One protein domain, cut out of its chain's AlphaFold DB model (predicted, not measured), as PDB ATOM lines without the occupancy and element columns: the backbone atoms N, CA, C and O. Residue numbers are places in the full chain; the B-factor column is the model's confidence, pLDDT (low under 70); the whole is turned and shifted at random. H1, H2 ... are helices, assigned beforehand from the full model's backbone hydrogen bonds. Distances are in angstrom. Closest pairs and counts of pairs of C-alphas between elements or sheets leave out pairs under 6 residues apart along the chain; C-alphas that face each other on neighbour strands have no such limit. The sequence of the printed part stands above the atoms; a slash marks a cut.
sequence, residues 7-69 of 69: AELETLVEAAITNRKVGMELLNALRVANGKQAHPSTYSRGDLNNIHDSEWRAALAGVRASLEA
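What this domain is: This is residues 7 to 69 of the 69 residues of an uncharacterized protein of Streptomyces malaysiensis (UniProt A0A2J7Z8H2). Two helices, H1 and H2, meet in a V where the last part of H1 touches the first part of H2, and from the far end of H2 a long link folds back beside H2. Residues 44 to 69, with the short H3 and the long H4, then stick out as a free arm, leaving an open space between H4 and the V. The printed part has 63 residues with four named helices, in the order H1, H2, H3, H4, and no named strand; the class is all helix. The whole is only just compact, close to loose, with a radius of gyration of the C-alphas of 12.7 A, and the C-alphas span 35 by 27 by 25 A.

Where its parts are: H1 is residues 7 to 18, 16.6 A from first to last C-alpha, and begins at C-alpha 7 at (-12.255, -8.168, 45.470). H2 is residues 20 to 33, 19.8 A long, and ends at C-alpha 33 at (-7.907, 10.796, 52.069). H3 is the short helix of residues 45 to 48. H4, the longest helix with 15 residues, is residues 53 to 67, 21.6 A long, and ends at C-alpha 67 at (-1.882, -6.888, 52.101).

How they stand to each other: H1 and H2 touch, with 9 pairs of C-alphas within 8 A. The closest C-alphas of the two are those of Ala 16 and Gly 23, 3.8 A apart. H1 touches H2 with residues 12 to 17 alone, and H2 touches H1 with residues 22 to 26 alone. Their lines stand at a steep tilt of 52 degrees, and they run opposite ways. H3 touches no helix and is apart from H1, H2 and H4. H4 touches no helix and is apart from H1 and H2 as well. In H1, H2 and H4 every O i to N i+4 pair is within hydrogen-bond range; H3, with four residues, is too short for such a pair, and its one O i to N i+3 pair is not within range.

The domain as a whole: The two C-alphas farthest apart are those of Thr 42 and Ala 69, at 35.6 A. Without the stretch that stands free, residues 44 to 69, the body has 37 residues and spans 27 by 20 by 7 A. The printed part has no cut and ends at residue 69, the chain's last residue. The link from H2 to H3 is long, with 11 residues, while the links from H1 to H2, 1 residue, and from H3 to H4, 4 residues, are tight. The mean pLDDT of the printed part is 79.4; it is under 70 at residues 40 to 50, of which 45 to 48 belong to H3, and at residue 69.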
ATOM      1  N   ALA A   7     -11.520  -8.114  46.739       80.75
ATOM      2  CA  ALA A   7     -12.255  -8.168  45.470       80.75
ATOM      3  C   ALA A   7     -12.717  -6.785  44.953       80.75
ATOM      4  O   ALA A   7     -12.711  -6.515  43.746       80.75
ATOM      5  N   GLU A   8     -13.107  -5.878  45.853       81.12
ATOM      6  CA  GLU A   8     -13.481  -4.505  45.489       81.12
ATOM      7  C   GLU A   8     -12.246  -3.718  45.042       81.12
ATOM      8  O   GLU A   8     -12.308  -2.934  44.089       81.12
ATOM      9  N   LEU A   9     -11.108  -3.967  45.698       82.25
ATOM     10  CA  LEU A   9      -9.829  -3.365  45.342       82.25
ATOM     11  C   LEU A   9      -9.369  -3.816  43.947       82.25
ATOM     12  O   LEU A   9      -8.978  -2.974  43.138       82.25
ATOM     13  N   GLU A  10      -9.464  -5.114  43.649       84.94
ATOM     14  CA  GLU A  10      -9.162  -5.684  42.328       84.94
ATOM     15  C   GLU A  10     -10.021  -5.042  41.234       84.94
ATOM     16  O   GLU A  10      -9.489  -4.515  40.254       84.94
ATOM     17  N   THR A  11     -11.338  -4.969  41.453       88.19
ATOM     18  CA  THR A  11     -12.282  -4.362  40.501       88.19
ATOM     19  C   THR A  11     -11.953  -2.890  40.224       88.19
ATOM     20  O   THR A  11     -11.976  -2.437  39.075       88.19
ATOM     21  N   LEU A  12     -11.621  -2.120  41.266       85.69
ATOM     22  CA  LEU A  12     -11.246  -0.711  41.124       85.69
ATOM     23  C   LEU A  12      -9.928  -0.538  40.359       85.69
ATOM     24  O   LEU A  12      -9.817   0.375  39.534       85.69
ATOM     25  N   VAL A  13      -8.942  -1.406  40.604       86.94
ATOM     26  CA  VAL A  13      -7.656  -1.389  39.890       86.94
ATOM     27  C   VAL A  13      -7.853  -1.730  38.412       86.94
ATOM     28  O   VAL A  13      -7.356  -0.999  37.551       86.94
ATOM     29  N   GLU A  14      -8.623  -2.768  38.088       89.50
ATOM     30  CA  GLU A  14      -8.936  -3.136  36.700       89.50
ATOM     31  C   GLU A  14      -9.665  -2.009  35.956       89.50
ATOM     32  O   GLU A  14      -9.314  -1.656  34.819       89.50
ATOM     33  N   ALA A  15     -10.642  -1.378  36.613       87.44
ATOM     34  CA  ALA A  15     -11.363  -0.242  36.055       87.44
ATOM     35  C   ALA A  15     -10.439   0.964  35.815       87.44
ATOM     36  O   ALA A  15     -10.561   1.634  34.786       87.44
ATOM     37  N   ALA A  16      -9.483   1.221  36.713       87.12
ATOM     38  CA  ALA A  16      -8.499   2.292  36.569       87.12
ATOM     39  C   ALA A  16      -7.505   2.049  35.419       87.12
ATOM     40  O   ALA A  16      -7.154   2.998  34.711       87.12
ATOM     41  N   ILE A  17      -7.087   0.796  35.197       85.62
ATOM     42  CA  ILE A  17      -6.237   0.406  34.056       85.62
ATOM     43  C   ILE A  17      -6.986   0.627  32.736       85.62
ATOM     44  O   ILE A  17      -6.424   1.150  31.770       85.62
ATOM     45  N   THR A  18      -8.265   0.255  32.704       88.12
ATOM     46  CA  THR A  18      -9.078   0.260  31.480       88.12
ATOM     47  C   THR A  18      -9.627   1.650  31.149       88.12
ATOM     48  O   THR A  18      -9.790   2.002  29.979       88.12
ATOM     49  N   ASN A  19      -9.897   2.476  32.164       85.44
ATOM     50  CA  ASN A  19     -10.491   3.797  32.009       85.44
ATOM     51  C   ASN A  19      -9.720   4.862  32.801       85.44
ATOM     52  O   ASN A  19      -9.821   4.974  34.023       85.44
ATOM     53  N   ARG A  20      -9.033   5.744  32.067       80.44
ATOM     54  CA  ARG A  20      -8.252   6.850  32.643       80.44
ATOM     55  C   ARG A  20      -9.076   7.759  33.561       80.44
ATOM     56  O   ARG A  20      -8.529   8.270  34.535       80.44
ATOM     57  N   LYS A  21     -10.360   7.985  33.262       83.12
ATOM     58  CA  LYS A  21     -11.226   8.822  34.105       83.12
ATOM     59  C   LYS A  21     -11.393   8.194  35.489       83.12
ATOM     60  O   LYS A  21     -11.196   8.885  36.481       83.12
ATOM     61  N   VAL A  22     -11.664   6.889  35.537       85.31
ATOM     62  CA  VAL A  22     -11.791   6.126  36.790       85.31
ATOM     63  C   VAL A  22     -10.472   6.139  37.559       85.31
ATOM     64  O   VAL A  22     -10.462   6.449  38.746       85.31
ATOM     65  N   GLY A  23      -9.346   5.905  36.877       84.06
ATOM     66  CA  GLY A  23      -8.028   5.979  37.509       84.06
ATOM     67  C   GLY A  23      -7.730   7.351  38.123       84.06
ATOM     68  O   GLY A  23      -7.175   7.429  39.219       84.06
ATOM     69  N   MET A  24      -8.155   8.438  37.472       82.69
ATOM     70  CA  MET A  24      -7.990   9.783  38.027       82.69
ATOM     71  C   MET A  24      -8.930  10.096  39.188       82.69
ATOM     72  O   MET A  24      -8.509  10.750  40.143       82.69
ATOM     73  N   GLU A  25     -10.179   9.644  39.131       85.56
ATOM     74  CA  GLU A  25     -11.115   9.775  40.250       85.56
ATOM     75  C   GLU A  25     -10.595   9.020  41.481       85.56
ATOM     76  O   GLU A  25     -10.551   9.594  42.572       85.56
ATOM     77  N   LEU A  26     -10.088   7.796  41.291       85.50
ATOM     78  CA  LEU A  26      -9.478   6.991  42.350       85.50
ATOM     79  C   LEU A  26      -8.225   7.664  42.932       85.50
ATOM     80  O   LEU A  26      -8.096   7.783  44.151       85.50
ATOM     81  N   LEU A  27      -7.325   8.171  42.082       83.94
ATOM     82  CA  LEU A  27      -6.143   8.911  42.533       83.94
ATOM     83  C   LEU A  27      -6.534  10.149  43.350       83.94
ATOM     84  O   LEU A  27      -5.928  10.423  44.387       83.94
ATOM     85  N   ASN A  28      -7.546  10.898  42.913       85.69
ATOM     86  CA  ASN A  28      -8.012  12.079  43.634       85.69
ATOM     87  C   ASN A  28      -8.646  11.726  44.979       85.69
ATOM     88  O   ASN A  28      -8.340  12.395  45.969       85.69
ATOM     89  N   ALA A  29      -9.442  10.657  45.044       85.81
ATOM     90  CA  ALA A  29      -9.982  10.148  46.301       85.81
ATOM     91  C   ALA A  29      -8.857   9.776  47.285       85.81
ATOM     92  O   ALA A  29      -8.871  10.219  48.435       85.81
ATOM     93  N   LEU A  30      -7.826   9.060  46.817       84.12
ATOM     94  CA  LEU A  30      -6.658   8.698  47.629       84.12
ATOM     95  C   LEU A  30      -5.859   9.921  48.092       84.12
ATOM     96  O   LEU A  30      -5.384   9.959  49.228       84.12
ATOM     97  N   ARG A  31      -5.693  10.938  47.240       85.06
ATOM     98  CA  ARG A  31      -5.004  12.182  47.620       85.06
ATOM     99  C   ARG A  31      -5.752  12.905  48.732       85.06
ATOM    100  O   ARG A  31      -5.129  13.230  49.739       85.06
ATOM    101  N   VAL A  32      -7.064  13.080  48.581       87.12
ATOM    102  CA  VAL A  32      -7.914  13.735  49.587       87.12
ATOM    103  C   VAL A  32      -7.894  12.968  50.909       87.12
ATOM    104  O   VAL A  32      -7.705  13.583  51.955       87.12
ATOM    105  N   ALA A  33      -7.996  11.636  50.872       84.38
ATOM    106  CA  ALA A  33      -7.907  10.796  52.069       84.38
ATOM    107  C   ALA A  33      -6.561  10.947  52.805       84.38
ATOM    108  O   ALA A  33      -6.512  10.886  54.029       84.38
ATOM    109  N   ASN A  34      -5.480  11.209  52.066       81.88
ATOM    110  CA  ASN A  34      -4.148  11.479  52.611       81.88
ATOM    111  C   ASN A  34      -3.899  12.970  52.933       81.88
ATOM    112  O   ASN A  34      -2.748  13.375  53.097       81.88
ATOM    113  N   GLY A  35      -4.940  13.810  52.964       86.56
ATOM    114  CA  GLY A  35      -4.824  15.248  53.246       86.56
ATOM    115  C   GLY A  35      -4.115  16.053  52.149       86.56
ATOM    116  O   GLY A  35      -3.730  17.200  52.370       86.56
ATOM    117  N   LYS A  36      -3.921  15.469  50.963       84.50
ATOM    118  CA  LYS A  36      -3.322  16.131  49.800       84.50
ATOM    119  C   LYS A  36      -4.421  16.748  48.943       84.50
ATOM    120  O   LYS A  36      -5.511  16.198  48.801       84.50
ATOM    121  N   GLN A  37      -4.108  17.865  48.293       83.94
ATOM    122  CA  GLN A  37      -5.028  18.475  47.340       83.94
ATOM    123  C   GLN A  37      -5.315  17.508  46.182       83.94
ATOM    124  O   GLN A  37      -4.385  16.901  45.626       83.94
ATOM    125  N   ALA A  38      -6.598  17.379  45.825       81.38
ATOM    126  CA  ALA A  38      -7.019  16.687  44.616       81.38
ATOM    127  C   ALA A  38      -6.296  17.295  43.414       81.38
ATOM    128  O   ALA A  38      -6.143  18.513  43.301       81.38
ATOM    129  N   HIS A  39      -5.805  16.440  42.534       74.00
ATOM    130  CA  HIS A  39      -5.097  16.896  41.362       74.00
ATOM    131  C   HIS A  39      -6.094  17.408  40.308       74.00
ATOM    132  O   HIS A  39      -7.130  16.765  40.094       74.00
ATOM    133  N   PRO A  40      -5.803  18.526  39.615       68.62
ATOM    134  CA  PRO A  40      -6.591  18.937  38.460       68.62
ATOM    135  C   PRO A  40      -6.587  17.829  37.401       68.62
ATOM    136  O   PRO A  40      -5.588  17.133  37.203       68.62
ATOM    137  N   SER A  41      -7.717  17.669  36.715       61.78
ATOM    138  CA  SER A  41      -8.020  16.612  35.737       61.78
ATOM    139  C   SER A  41      -7.119  16.597  34.489       61.78
ATOM    140  O   SER A  41      -7.320  15.783  33.592       61.78
ATOM    141  N   THR A  42      -6.108  17.463  34.428       58.94
ATOM    142  CA  THR A  42      -5.219  17.692  33.286       58.94
ATOM    143  C   THR A  42      -3.855  17.009  33.400       58.94
ATOM    144  O   THR A  42      -2.917  17.484  32.766       58.94
ATOM    145  N   TYR A  43      -3.720  15.910  34.159       64.81
ATOM    146  CA  TYR A  43      -2.523  15.052  34.096       64.81
ATOM    147  C   TYR A  43      -2.249  14.709  32.624       64.81
ATOM    148  O   TYR A  43      -2.967  13.918  31.998       64.81
ATOM    149  N   SER A  44      -1.253  15.361  32.034       58.81
ATOM    150  CA  SER A  44      -0.853  15.069  30.668       58.81
ATOM    151  C   SER A  44      -0.070  13.764  30.687       58.81
ATOM    152  O   SER A  44       0.506  13.381  31.705       58.81
ATOM    153  N   ARG A  45      -0.009  13.049  29.556       59.97
ATOM    154  CA  ARG A  45       0.819  11.828  29.462       59.97
ATOM    155  C   ARG A  45       2.267  12.065  29.933       59.97
ATOM    156  O   ARG A  45       2.871  11.139  30.450       59.97
ATOM    157  N   GLY A  46       2.788  13.289  29.788       62.00
ATOM    158  CA  GLY A  46       4.115  13.675  30.274       62.00
ATOM    159  C   GLY A  46       4.261  13.669  31.799       62.00
ATOM    160  O   GLY A  46       5.321  13.304  32.289       62.00
ATOM    161  N   ASP A  47       3.203  13.973  32.552       63.19
ATOM    162  CA  ASP A  47       3.253  14.007  34.019       63.19
ATOM    163  C   ASP A  47       3.287  12.595  34.624       63.19
ATOM    164  O   ASP A  47       3.921  12.374  35.652       63.19
ATOM    165  N   LEU A  48       2.653  11.613  33.966       60.53
ATOM    166  CA  LEU A  48       2.761  10.193  34.342       60.53
ATOM    167  C   LEU A  48       4.178   9.649  34.115       60.53
ATOM    168  O   LEU A  48       4.617   8.767  34.845       60.53
ATOM    169  N   ASN A  49       4.902  10.202  33.138       62.16
ATOM    170  CA  ASN A  49       6.288   9.832  32.854       62.16
ATOM    171  C   ASN A  49       7.296  10.477  33.824       62.16
ATOM    172  O   ASN A  49       8.473  10.133  33.773       62.16
ATOM    173  N   ASN A  50       6.854  11.392  34.695       63.78
ATOM    174  CA  ASN A  50       7.707  12.059  35.683       63.78
ATOM    175  C   ASN A  50       7.740  11.344  37.040       63.78
ATOM    176  O   ASN A  50       8.448  11.795  37.938       63.78
ATOM    177  N   ILE A  51       6.993  10.249  37.213       73.44
ATOM    178  CA  ILE A  51       7.109   9.427  38.420       73.44
ATOM    179  C   ILE A  51       8.430   8.671  38.329       73.44
ATOM    180  O   ILE A  51       8.623   7.851  37.428       73.44
ATOM    181  N   HIS A  52       9.348   8.947  39.252       76.75
ATOM    182  CA  HIS A  52      10.639   8.274  39.254       76.75
ATOM    183  C   HIS A  52      10.465   6.783  39.578       76.75
ATOM    184  O   HIS A  52       9.611   6.401  40.380       76.75
ATOM    185  N   ASP A  53      11.294   5.923  38.976       80.69
ATOM    186  CA  ASP A  53      11.164   4.462  39.114       80.69
ATOM    187  C   ASP A  53      11.223   3.999  40.583       80.69
ATOM    188  O   ASP A  53      10.530   3.071  40.996       80.69
ATOM    189  N   SER A  54      11.999   4.704  41.408       83.25
ATOM    190  CA  SER A  54      12.090   4.464  42.848       83.25
ATOM    191  C   SER A  54      10.791   4.771  43.601       83.25
ATOM    192  O   SER A  54      10.488   4.094  44.584       83.25
ATOM    193  N   GLU A  55      10.010   5.756  43.155       81.19
ATOM    194  CA  GLU A  55       8.812   6.217  43.861       81.19
ATOM    195  C   GLU A  55       7.662   5.217  43.735       81.19
ATOM    196  O   GLU A  55       7.071   4.826  44.747       81.19
ATOM    197  N   TRP A  56       7.363   4.743  42.519       82.38
ATOM    198  CA  TRP A  56       6.277   3.775  42.334       82.38
ATOM    199  C   TRP A  56       6.632   2.403  42.925       82.38
ATOM    200  O   TRP A  56       5.758   1.731  43.475       82.38
ATOM    201  N   ARG A  57       7.911   1.999  42.890       86.69
ATOM    202  CA  ARG A  57       8.375   0.746  43.508       86.69
ATOM    203  C   ARG A  57       8.253   0.761  45.024       86.69
ATOM    204  O   ARG A  57       7.790  -0.223  45.597       86.69
ATOM    205  N   ALA A  58       8.652   1.856  45.671       88.44
ATOM    206  CA  ALA A  58       8.510   2.002  47.117       88.44
ATOM    207  C   ALA A  58       7.031   1.987  47.531       88.44
ATOM    208  O   ALA A  58       6.663   1.287  48.475       88.44
ATOM    209  N   ALA A  59       6.173   2.686  46.779       83.19
ATOM    210  CA  ALA A  59       4.731   2.654  47.004       83.19
ATOM    211  C   ALA A  59       4.152   1.235  46.846       83.19
ATOM    212  O   ALA A  59       3.402   0.783  47.709       83.19
ATOM    213  N   LEU A  60       4.542   0.502  45.795       85.50
ATOM    214  CA  LEU A  60       4.095  -0.877  45.571       85.50
ATOM    215  C   LEU A  60       4.552  -1.826  46.688       85.50
ATOM    216  O   LEU A  60       3.773  -2.673  47.122       85.50
ATOM    217  N   ALA A  61       5.793  -1.692  47.161       86.81
ATOM    218  CA  ALA A  61       6.305  -2.495  48.270       86.81
ATOM    219  C   ALA A  61       5.501  -2.260  49.559       86.81
ATOM    220  O   ALA A  61       5.159  -3.219  50.246       86.81
ATOM    221  N   GLY A  62       5.140  -1.004  49.846       83.50
ATOM    222  CA  GLY A  62       4.285  -0.660  50.983       83.50
ATOM    223  C   GLY A  62       2.892  -1.284  50.891       83.50
ATOM    224  O   GLY A  62       2.434  -1.886  51.857       83.50
ATOM    225  N   VAL A  63       2.249  -1.214  49.719       82.06
ATOM    226  CA  VAL A  63       0.931  -1.843  49.498       82.06
ATOM    227  C   VAL A  63       1.000  -3.357  49.700       82.06
ATOM    228  O   VAL A  63       0.138  -3.911  50.372       82.06
ATOM    229  N   ARG A  64       2.034  -4.026  49.171       83.81
ATOM    230  CA  ARG A  64       2.225  -5.473  49.365       83.81
ATOM    231  C   ARG A  64       2.372  -5.840  50.837       83.81
ATOM    232  O   ARG A  64       1.664  -6.721  51.301       83.81
ATOM    233  N   ALA A  65       3.210  -5.112  51.574       83.31
ATOM    234  CA  ALA A  65       3.373  -5.334  53.008       83.31
ATOM    235  C   ALA A  65       2.058  -5.141  53.783       83.31
ATOM    236  O   ALA A  65       1.808  -5.857  54.743       83.31
ATOM    237  N   SER A  66       1.204  -4.200  53.365       77.94
ATOM    238  CA  SER A  66      -0.119  -3.998  53.970       77.94
ATOM    239  C   SER A  66      -1.152  -5.070  53.610       77.94
ATOM    240  O   SER A  66      -2.105  -5.225  54.359       77.94
ATOM    241  N   LEU A  67      -1.001  -5.776  52.485       75.19
ATOM    242  CA  LEU A  67      -1.882  -6.888  52.101       75.19
ATOM    243  C   LEU A  67      -1.480  -8.215  52.765       75.19
ATOM    244  O   LEU A  67      -2.308  -9.108  52.894       75.19
ATOM    245  N   GLU A  68      -0.211  -8.351  53.153       73.44
ATOM    246  CA  GLU A  68       0.335  -9.539  53.823       73.44
ATOM    247  C   GLU A  68       0.195  -9.503  55.360       73.44
ATOM    248  O   GLU A  68       0.462 -10.515  56.011       73.44
ATOM    249  N   ALA A  69      -0.185  -8.355  55.935       61.28
ATOM    250  CA  ALA A  69      -0.311  -8.109  57.377       61.28
ATOM    251  C   ALA A  69      -1.746  -8.306  57.888       61.28
ATOM    252  O   ALA A  69      -1.885  -8.815  59.025       61.28
TER     253      ALA A  69